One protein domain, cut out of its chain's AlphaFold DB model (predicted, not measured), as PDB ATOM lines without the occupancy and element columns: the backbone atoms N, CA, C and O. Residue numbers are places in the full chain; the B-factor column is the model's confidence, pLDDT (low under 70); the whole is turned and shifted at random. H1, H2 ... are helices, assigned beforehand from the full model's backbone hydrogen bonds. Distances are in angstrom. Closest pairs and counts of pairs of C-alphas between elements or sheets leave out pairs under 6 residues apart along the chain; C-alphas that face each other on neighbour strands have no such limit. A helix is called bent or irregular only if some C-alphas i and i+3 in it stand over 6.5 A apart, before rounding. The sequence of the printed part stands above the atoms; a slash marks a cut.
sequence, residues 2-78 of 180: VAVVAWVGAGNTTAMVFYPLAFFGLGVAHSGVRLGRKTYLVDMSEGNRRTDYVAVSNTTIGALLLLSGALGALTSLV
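What this domain is: This is residues 2 to 78 of the 180 residues of the protein "Hypothetical protein" of Cyprideis torosa (UniProt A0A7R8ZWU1). Two long helices, H2 and H3, make an open V: the chain runs out along H2, turns through residues 40 to 47 and folds back along H3, with no contact between the two arms. A short helix, H1, hooks in beside the beginning of H2 at the open end of the V. The printed part has 77 residues with three named helices, in the order H1, H2, H3, and no named strand; its class is all helix. It is extended, with a radius of gyration of the C-alphas of 17.8 A, and flat, spanning 51 by 33 by 15 A.

Where its parts are: H1 is residues 2 to 7, beginning at C-alpha 2 (270.433, 235.088, 288.731). H2 is residues 12 to 39, 40.6 A from first to last C-alpha; it is neither bent nor irregular, but only just: C-alphas 16 and 19 are 6.1 A apart. H3 is residues 48 to 75, 41.3 A long, from C-alpha 48 (247.020, 223.260, 320.913) to C-alpha 75 (272.164, 220.295, 288.308).

How they stand to each other: H1 and H2 are close but not clearly touching; their closest C-alphas, those of Val 5 and Ala 15, are 7.2 A apart. They run opposite ways at a steep tilt of 47 degrees. H3 is apart from H1 and from H2. The O i to N i+4 pairs within hydrogen-bond range are 1 of 2 in H1, 21 of 24 in H2 and 23 of 24 in H3.

The domain as a whole: The C-alphas farthest apart, those of Gly 11 and Gly 47, are 52.1 A apart. Residues 20 to 40 and 55 to 78 stand free. The printed part has no cut; the link from H1 to H2 is tight and that from H2 to H3 short. Mean pLDDT of the printed part is 71.6, with residues 2 to 16, 36 to 47 and 75 to 78 under 70.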
ATOM      1  N   VAL A   2     269.785 234.579 289.967       35.81
ATOM      2  CA  VAL A   2     270.433 235.088 288.731       35.81
ATOM      3  C   VAL A   2     269.752 234.578 287.447       35.81
ATOM      4  O   VAL A   2     269.462 235.362 286.555       35.81
ATOM      5  N   ALA A   3     269.357 233.299 287.406       36.34
ATOM      6  CA  ALA A   3     268.631 232.725 286.264       36.34
ATOM      7  C   ALA A   3     267.240 233.346 286.001       36.34
ATOM      8  O   ALA A   3     266.742 233.274 284.884       36.34
ATOM      9  N   VAL A   4     266.610 233.970 287.009       40.72
ATOM     10  CA  VAL A   4     265.285 234.603 286.855       40.72
ATOM     11  C   VAL A   4     265.414 235.989 286.221       40.72
ATOM     12  O   VAL A   4     264.554 236.386 285.447       40.72
ATOM     13  N   VAL A   5     266.507 236.709 286.488       47.19
ATOM     14  CA  VAL A   5     266.740 238.046 285.920       47.19
ATOM     15  C   VAL A   5     267.043 237.965 284.420       47.19
ATOM     16  O   VAL A   5     266.537 238.785 283.660       47.19
ATOM     17  N   ALA A   6     267.759 236.925 283.982       44.94
ATOM     18  CA  ALA A   6     268.020 236.672 282.564       44.94
ATOM     19  C   ALA A   6     266.745 236.340 281.753       44.94
ATOM     20  O   ALA A   6     266.657 236.684 280.581       44.94
ATOM     21  N   TRP A   7     265.730 235.720 282.372       40.97
ATOM     22  CA  TRP A   7     264.476 235.336 281.698       40.97
ATOM     23  C   TRP A   7     263.476 236.486 281.512       40.97
ATOM     24  O   TRP A   7     262.604 236.403 280.654       40.97
ATOM     25  N   VAL A   8     263.570 237.554 282.313       52.97
ATOM     26  CA  VAL A   8     262.572 238.643 282.320       52.97
ATOM     27  C   VAL A   8     262.912 239.761 281.320       52.97
ATOM     28  O   VAL A   8     262.124 240.684 281.147       52.97
ATOM     29  N   GLY A   9     264.051 239.689 280.618       42.62
ATOM     30  CA  GLY A   9     264.433 240.717 279.636       42.62
ATOM     31  C   GLY A   9     264.565 242.113 280.257       42.62
ATOM     32  O   GLY A   9     264.331 243.127 279.603       42.62
ATOM     33  N   ALA A  10     264.882 242.175 281.551       51.06
ATOM     34  CA  ALA A  10     264.988 243.424 282.279       51.06
ATOM     35  C   ALA A  10     266.366 244.040 281.999       51.06
ATOM     36  O   ALA A  10     267.380 243.501 282.437       51.06
ATOM     37  N   GLY A  11     266.406 245.157 281.265       52.62
ATOM     38  CA  GLY A  11     267.652 245.852 280.925       52.62
ATOM     39  C   GLY A  11     268.507 246.194 282.156       52.62
ATOM     40  O   GLY A  11     267.991 246.277 283.277       52.62
ATOM     41  N   ASN A  12     269.806 246.421 281.936       58.31
ATOM     42  CA  ASN A  12     270.855 246.578 282.957       58.31
ATOM     43  C   ASN A  12     270.483 247.540 284.118       58.31
ATOM     44  O   ASN A  12     270.787 247.285 285.284       58.31
ATOM     45  N   THR A  13     269.723 248.605 283.837       57.72
ATOM     46  CA  THR A  13     269.218 249.565 284.842       57.72
ATOM     47  C   THR A  13     268.264 248.929 285.862       57.72
ATOM     48  O   THR A  13     268.310 249.244 287.052       57.72
ATOM     49  N   THR A  14     267.415 248.002 285.421       62.38
ATOM     50  CA  THR A  14     266.451 247.286 286.271       62.38
ATOM     51  C   THR A  14     267.169 246.321 287.208       62.38
ATOM     52  O   THR A  14     266.846 246.246 288.393       62.38
ATOM     53  N   ALA A  15     268.188 245.623 286.698       61.28
ATOM     54  CA  ALA A  15     269.017 244.712 287.481       61.28
ATOM     55  C   ALA A  15     269.783 245.454 288.594       61.28
ATOM     56  O   ALA A  15     269.844 244.974 289.730       61.28
ATOM     57  N   MET A  16     270.290 246.658 288.300       68.12
ATOM     58  CA  MET A  16     271.067 247.472 289.241       68.12
ATOM     59  C   MET A  16     270.276 247.883 290.496       68.12
ATOM     60  O   MET A  16     270.849 247.942 291.581       68.12
ATOM     61  N   VAL A  17     268.964 248.118 290.379       76.44
ATOM     62  CA  VAL A  17     268.084 248.459 291.519       76.44
ATOM     63  C   VAL A  17     267.461 247.213 292.154       76.44
ATOM     64  O   VAL A  17     267.268 247.155 293.371       76.44
ATOM     65  N   PHE A  18     267.179 246.190 291.347       82.06
ATOM     66  CA  PHE A  18     266.562 244.953 291.811       82.06
ATOM     67  C   PHE A  18     267.440 244.203 292.818       82.06
ATOM     68  O   PHE A  18     266.950 243.820 293.879       82.06
ATOM     69  N   TYR A  19     268.734 244.012 292.529       77.94
ATOM     70  CA  TYR A  19     269.604 243.210 293.396       77.94
ATOM     71  C   TYR A  19     269.792 243.801 294.806       77.94
ATOM     72  O   TYR A  19     269.617 243.049 295.768       77.94
ATOM     73  N   PRO A  20     270.076 245.110 294.987       84.62
ATOM     74  CA  PRO A  20     270.168 245.708 296.318       84.62
ATOM     75  C   PRO A  20     268.864 245.610 297.114       84.62
ATOM     76  O   PRO A  20     268.893 245.247 298.290       84.62
ATOM     77  N   LEU A  21     267.715 245.877 296.483       85.94
ATOM     78  CA  LEU A  21     266.411 245.801 297.148       85.94
ATOM     79  C   LEU A  21     266.030 244.365 297.510       85.94
ATOM     80  O   LEU A  21     265.544 244.118 298.614       85.94
ATOM     81  N   ALA A  22     266.290 243.408 296.619       84.75
ATOM     82  CA  ALA A  22     266.063 241.994 296.887       84.75
ATOM     83  C   ALA A  22     266.950 241.495 298.037       84.75
ATOM     84  O   ALA A  22     266.466 240.793 298.924       84.75
ATOM     85  N   PHE A  23     268.229 241.888 298.065       84.69
ATOM     86  CA  PHE A  23     269.148 241.517 299.140       84.69
ATOM     87  C   PHE A  23     268.738 242.138 300.480       84.69
ATOM     88  O   PHE A  23     268.710 241.450 301.500       84.69
ATOM     89  N   PHE A  24     268.351 243.416 300.476       89.75
ATOM     90  CA  PHE A  24     267.818 244.093 301.655       89.75
ATOM     91  C   PHE A  24     266.545 243.408 302.171       89.75
ATOM     92  O   PHE A  24     266.464 243.067 303.351       89.75
ATOM     93  N   GLY A  25     265.585 243.126 301.285       88.25
ATOM     94  CA  GLY A  25     264.347 242.423 301.624       88.25
ATOM     95  C   GLY A  25     264.602 241.029 302.199       88.25
ATOM     96  O   GLY A  25     264.015 240.667 303.218       88.25
ATOM     97  N   LEU A  26     265.537 240.273 301.616       86.44
ATOM     98  CA  LEU A  26     265.955 238.971 302.140       86.44
ATOM     99  C   LEU A  26     266.617 239.096 303.521       86.44
ATOM    100  O   LEU A  26     266.353 238.281 304.403       86.44
ATOM    101  N   GLY A  27     267.438 240.126 303.739       85.25
ATOM    102  CA  GLY A  27     268.067 240.409 305.031       85.25
ATOM    103  C   GLY A  27     267.053 240.753 306.128       85.25
ATOM    104  O   GLY A  27     267.156 240.240 307.250       85.25
ATOM    105  N   VAL A  28     266.039 241.559 305.796       87.31
ATOM    106  CA  VAL A  28     264.907 241.866 306.684       87.31
ATOM    107  C   VAL A  28     264.105 240.602 306.976       87.31
ATOM    108  O   VAL A  28     263.853 240.307 308.142       87.31
ATOM    109  N   ALA A  29     263.773 239.809 305.953       84.31
ATOM    110  CA  ALA A  29     263.040 238.556 306.118       84.31
ATOM    111  C   ALA A  29     263.803 237.567 307.015       84.31
ATOM    112  O   ALA A  29     263.235 237.024 307.960       84.31
ATOM    113  N   HIS A  30     265.104 237.380 306.788       82.31
ATOM    114  CA  HIS A  30     265.943 236.492 307.593       82.31
ATOM    115  C   HIS A  30     266.045 236.960 309.055       82.31
ATOM    116  O   HIS A  30     265.910 236.157 309.983       82.31
ATOM    117  N   SER A  31     266.224 238.264 309.278       79.12
ATOM    118  CA  SER A  31     266.258 238.850 310.626       79.12
ATOM    119  C   SER A  31     264.902 238.743 311.327       79.12
ATOM    120  O   SER A  31     264.852 238.413 312.512       79.12
ATOM    121  N   GLY A  32     263.809 238.941 310.585       77.12
ATOM    122  CA  GLY A  32     262.435 238.806 311.057       77.12
ATOM    123  C   GLY A  32     262.087 237.372 311.450       77.12
ATOM    124  O   GLY A  32     261.577 237.151 312.544       77.12
ATOM    125  N   VAL A  33     262.451 236.380 310.631       76.31
ATOM    126  CA  VAL A  33     262.274 234.953 310.959       76.31
ATOM    127  C   VAL A  33     263.092 234.576 312.198       76.31
ATOM    128  O   VAL A  33     262.589 233.887 313.091       76.31
ATOM    129  N   ARG A  34     264.337 235.061 312.306       73.44
ATOM    130  CA  ARG A  34     265.202 234.802 313.469       73.44
ATOM    131  C   ARG A  34     264.652 235.422 314.755       73.44
ATOM    132  O   ARG A  34     264.723 234.786 315.807       73.44
ATOM    133  N   LEU A  35     264.114 236.642 314.677       71.25
ATOM    134  CA  LEU A  35     263.520 237.341 315.816       71.25
ATOM    135  C   LEU A  35     262.182 236.705 316.217       71.25
ATOM    136  O   LEU A  35     262.005 236.377 317.391       71.25
ATOM    137  N   GLY A  36     261.303 236.424 315.252       65.31
ATOM    138  CA  GLY A  36     259.997 235.796 315.471       65.31
ATOM    139  C   GLY A  36     260.095 234.418 316.129       65.31
ATOM    140  O   GLY A  36     259.330 234.114 317.044       65.31
ATOM    141  N   ARG A  37     261.112 233.618 315.780       67.12
ATOM    142  CA  ARG A  37     261.366 232.319 316.431       67.12
ATOM    143  C   ARG A  37     261.736 232.444 317.919       67.12
ATOM    144  O   ARG A  37     261.496 231.503 318.667       67.12
ATOM    145  N   LYS A  38     262.312 233.577 318.353       56.59
ATOM    146  CA  LYS A  38     262.718 233.830 319.752       56.59
ATOM    147  C   LYS A  38     261.703 234.626 320.575       56.59
ATOM    148  O   LYS A  38     261.663 234.431 321.780       56.59
ATOM    149  N   THR A  39     260.921 235.510 319.957       58.47
ATOM    150  CA  THR A  39     259.981 236.397 320.678       58.47
ATOM    151  C   THR A  39     258.520 235.973 320.555       58.47
ATOM    152  O   THR A  39     257.753 236.200 321.477       58.47
ATOM    153  N   TYR A  40     258.116 235.310 319.467       55.25
ATOM    154  CA  TYR A  40     256.694 235.115 319.148       55.25
ATOM    155  C   TYR A  40     256.152 233.718 319.493       55.25
ATOM    156  O   TYR A  40     254.963 233.551 319.745       55.25
ATOM    157  N   LEU A  41     257.022 232.700 319.530       56.56
ATOM    158  CA  LEU A  41     256.638 231.294 319.758       56.56
ATOM    159  C   LEU A  41     256.483 230.935 321.250       56.56
ATOM    160  O   LEU A  41     255.957 229.872 321.579       56.56
ATOM    161  N   VAL A  42     256.966 231.803 322.144       56.25
ATOM    162  CA  VAL A  42     256.911 231.613 323.603       56.25
ATOM    163  C   VAL A  42     255.768 232.413 324.244       56.25
ATOM    164  O   VAL A  42     255.256 231.956 325.256       56.25
ATOM    165  N   ASP A  43     255.313 233.518 323.631       58.38
ATOM    166  CA  ASP A  43     254.452 234.507 324.314       58.38
ATOM    167  C   ASP A  43     253.023 234.673 323.743       58.38
ATOM    168  O   ASP A  43     252.201 235.341 324.358       58.38
ATOM    169  N   MET A  44     252.680 234.086 322.580       57.12
ATOM    170  CA  MET A  44     251.369 234.338 321.932       57.12
ATOM    171  C   MET A  44     250.477 233.105 321.685       57.12
ATOM    172  O   MET A  44     249.368 233.240 321.168       57.12
ATOM    173  N   SER A  45     250.902 231.888 322.031       56.16
ATOM    174  CA  SER A  45     250.053 230.700 321.842       56.16
ATOM    175  C   SER A  45     250.173 229.721 323.002       56.16
ATOM    176  O   SER A  45     251.177 229.019 323.129       56.16
ATOM    177  N   GLU A  46     249.122 229.637 323.810       67.12
ATOM    178  CA  GLU A  46     248.947 228.596 324.821       67.12
ATOM    179  C   GLU A  46     248.140 227.416 324.246       67.12
ATOM    180  O   GLU A  46     247.263 227.583 323.392       67.12
ATOM    181  N   GLY A  47     248.450 226.196 324.692       69.81
ATOM    182  CA  GLY A  47     247.731 224.977 324.299       69.81
ATOM    183  C   GLY A  47     247.972 224.515 322.851       69.81
ATOM    184  O   GLY A  47     249.079 224.615 322.323       69.81
ATOM    185  N   ASN A  48     246.931 223.974 322.201       70.38
ATOM    186  CA  ASN A  48     247.020 223.260 320.913       70.38
ATOM    187  C   ASN A  48     247.557 224.109 319.742       70.38
ATOM    188  O   ASN A  48     248.252 223.597 318.869       70.38
ATOM    189  N   ARG A  49     247.299 225.425 319.747       70.38
ATOM    190  CA  ARG A  49     247.692 226.341 318.654       70.38
ATOM    191  C   ARG A  49     249.211 226.480 318.519       70.38
ATOM    192  O   ARG A  49     249.706 226.730 317.423       70.38
ATOM    193  N   ARG A  50     249.958 226.275 319.613       70.88
ATOM    194  CA  ARG A  50     251.429 226.233 319.598       70.88
ATOM    195  C   ARG A  50     251.936 225.045 318.785       70.88
ATOM    196  O   ARG A  50     252.857 225.193 317.985       70.88
ATOM    197  N   THR A  51     251.321 223.881 318.979       74.12
ATOM    198  CA  THR A  51     251.665 222.644 318.272       74.12
ATOM    199  C   THR A  51     251.353 222.766 316.783       74.12
ATOM    200  O   THR A  51     252.213 222.454 315.960       74.12
ATOM    201  N   ASP A  52     250.183 223.312 316.437       78.12
ATOM    202  CA  ASP A  52     249.763 223.502 315.044       78.12
ATOM    203  C   ASP A  52     250.711 224.448 314.284       78.12
ATOM    204  O   ASP A  52     251.165 224.128 313.184       78.12
ATOM    205  N   TYR A  53     251.102 225.581 314.882       75.75
ATOM    206  CA  TYR A  53     252.034 226.513 314.238       75.75
ATOM    207  C   TYR A  53     253.437 225.935 314.047       75.75
ATOM    208  O   TYR A  53     254.062 226.170 313.007       75.75
ATOM    209  N   VAL A  54     253.938 225.161 315.013       75.44
ATOM    210  CA  VAL A  54     255.232 224.475 314.881       75.44
ATOM    211  C   VAL A  54     255.167 223.413 313.782       75.44
ATOM    212  O   VAL A  54     256.075 223.341 312.950       75.44
ATOM    213  N   ALA A  55     254.086 222.632 313.729       84.38
ATOM    214  CA  ALA A  55     253.885 221.591 312.726       84.38
ATOM    215  C   ALA A  55     253.790 222.162 311.301       84.38
ATOM    216  O   ALA A  55     254.468 221.673 310.392       84.38
ATOM    217  N   VAL A  56     253.021 223.240 311.111       85.94
ATOM    218  CA  VAL A  56     252.902 223.934 309.817       85.94
ATOM    219  C   VAL A  56     254.237 224.554 309.406       85.94
ATOM    220  O   VAL A  56     254.660 224.392 308.261       85.94
ATOM    221  N   SER A  57     254.946 225.208 310.333       81.50
ATOM    222  CA  SER A  57     256.243 225.835 310.041       81.50
ATOM    223  C   SER A  57     257.291 224.807 309.615       81.50
ATOM    224  O   SER A  57     257.961 224.992 308.599       81.50
ATOM    225  N   ASN A  58     257.409 223.700 310.353       84.94
ATOM    226  CA  ASN A  58     258.361 222.637 310.033       84.94
ATOM    227  C   ASN A  58     258.029 221.962 308.697       84.94
ATOM    228  O   ASN A  58     258.933 221.734 307.896       84.94
ATOM    229  N   THR A  59     256.748 221.706 308.424       91.12
ATOM    230  CA  THR A  59     256.305 221.129 307.145       91.12
ATOM    231  C   THR A  59     256.596 222.068 305.974       91.12
ATOM    232  O   THR A  59     257.123 221.632 304.954       91.12
ATOM    233  N   THR A  60     256.326 223.367 306.128       88.19
ATOM    234  CA  THR A  60     256.556 224.366 305.069       88.19
ATOM    235  C   THR A  60     258.044 224.505 304.748       88.19
ATOM    236  O   THR A  60     258.435 224.486 303.583       88.19
ATOM    237  N   ILE A  61     258.896 224.587 305.777       87.31
ATOM    238  CA  ILE A  61     260.355 224.628 305.600       87.31
ATOM    239  C   ILE A  61     260.847 223.326 304.959       87.31
ATOM    240  O   ILE A  61     261.648 223.375 304.030       87.31
ATOM    241  N   GLY A  62     260.345 222.172 305.409       89.69
ATOM    242  CA  GLY A  62     260.687 220.870 304.838       89.69
ATOM    243  C   GLY A  62     260.348 220.773 303.351       89.69
ATOM    244  O   GLY A  62     261.196 220.370 302.558       89.69
ATOM    245  N   ALA A  63     259.152 221.212 302.951       90.81
ATOM    246  CA  ALA A  63     258.733 221.240 301.552       90.81
ATOM    247  C   ALA A  63     259.614 222.171 300.701       90.81
ATOM    248  O   ALA A  63     260.043 221.791 299.613       90.81
ATOM    249  N   LEU A  64     259.945 223.363 301.210       87.31
ATOM    250  CA  LEU A  64     260.846 224.299 300.525       87.31
ATOM    251  C   LEU A  64     262.263 223.728 300.364       87.31
ATOM    252  O   LEU A  64     262.857 223.840 299.291       87.31
ATOM    253  N   LEU A  65     262.800 223.085 301.404       86.62
ATOM    254  CA  LEU A  65     264.106 222.430 301.343       86.62
ATOM    255  C   LEU A  65     264.101 221.268 300.344       86.62
ATOM    256  O   LEU A  65     265.021 221.174 299.537       86.62
ATOM    257  N   LEU A  66     263.050 220.446 300.329       90.50
ATOM    258  CA  LEU A  66     262.888 219.361 299.358       90.50
ATOM    259  C   LEU A  66     262.827 219.879 297.919       90.50
ATOM    260  O   LEU A  66     263.527 219.357 297.056       90.50
ATOM    261  N   LEU A  67     262.045 220.930 297.661       90.00
ATOM    262  CA  LEU A  67     261.938 221.532 296.330       90.00
ATOM    263  C   LEU A  67     263.266 222.146 295.875       90.00
ATOM    264  O   LEU A  67     263.713 221.888 294.759       90.00
ATOM    265  N   SER A  68     263.925 222.922 296.740       83.88
ATOM    266  CA  SER A  68     265.229 223.520 296.420       83.88
ATOM    267  C   SER A  68     266.322 222.463 296.218       83.88
ATOM    268  O   SER A  68     267.127 222.585 295.298       83.88
ATOM    269  N   GLY A  69     266.304 221.388 297.010       84.75
ATOM    270  CA  GLY A  69     267.193 220.241 296.855       84.75
ATOM    271  C   GLY A  69     266.938 219.468 295.562       84.75
ATOM    272  O   GLY A  69     267.895 219.108 294.886       84.75
ATOM    273  N   ALA A  70     265.678 219.272 295.165       86.00
ATOM    274  CA  ALA A  70     265.323 218.626 293.900       86.00
ATOM    275  C   ALA A  70     265.783 219.451 292.684       86.00
ATOM    276  O   ALA A  70     266.374 218.907 291.753       86.00
ATOM    277  N   LEU A  71     265.596 220.776 292.731       82.44
ATOM    278  CA  LEU A  71     266.142 221.715 291.743       82.44
ATOM    279  C   LEU A  71     267.678 221.676 291.698       82.44
ATOM    280  O   LEU A  71     268.263 221.697 290.619       82.44
ATOM    281  N   GLY A  72     268.339 221.567 292.852       74.88
ATOM    282  CA  GLY A  72     269.786 221.360 292.927       74.88
ATOM    283  C   GLY A  72     270.222 220.010 292.348       74.88
ATOM    284  O   GLY A  72     271.196 219.949 291.608       74.88
ATOM    285  N   ALA A  73     269.485 218.931 292.605       76.31
ATOM    286  CA  ALA A  73     269.796 217.596 292.096       76.31
ATOM    287  C   ALA A  73     269.685 217.503 290.566       76.31
ATOM    288  O   ALA A  73     270.451 216.771 289.943       76.31
ATOM    289  N   LEU A  74     268.807 218.297 289.946       70.81
ATOM    290  CA  LEU A  74     268.770 218.461 288.490       70.81
ATOM    291  C   LEU A  74     270.104 218.997 287.945       70.81
ATOM    292  O   LEU A  74     270.535 218.574 286.875       70.81
ATOM    293  N   THR A  75     270.815 219.846 288.698       66.12
ATOM    294  CA  THR A  75     272.164 220.295 288.308       66.12
ATOM    295  C   THR A  75     273.215 219.193 288.428       66.12
ATOM    296  O   THR A  75     274.222 219.260 287.741       66.12
ATOM    297  N   SER A  76     272.985 218.121 289.192       64.12
ATOM    298  CA  SER A  76     273.907 216.974 289.239       64.12
ATOM    299  C   SER A  76     273.993 216.218 287.910       64.12
ATOM    300  O   SER A  76     274.994 215.545 287.668       64.12
ATOM    301  N   LEU A  77     272.991 216.359 287.030       69.12
ATOM    302  CA  LEU A  77     273.054 215.853 285.652       69.12
ATOM    303  C   LEU A  77     274.169 216.545 284.845       69.12
ATOM    304  O   LEU A  77     274.751 215.942 283.948       69.12
ATOM    305  N   VAL A  78     274.515 217.785 285.211       66.69
ATOM    306  CA  VAL A  78     275.601 218.597 284.646       66.69
ATOM    307  C   VAL A  78     276.582 218.922 285.774       66.69
ATOM    308  O   VAL A  78     276.480 219.965 286.406       66.69
TER     309      VAL A  78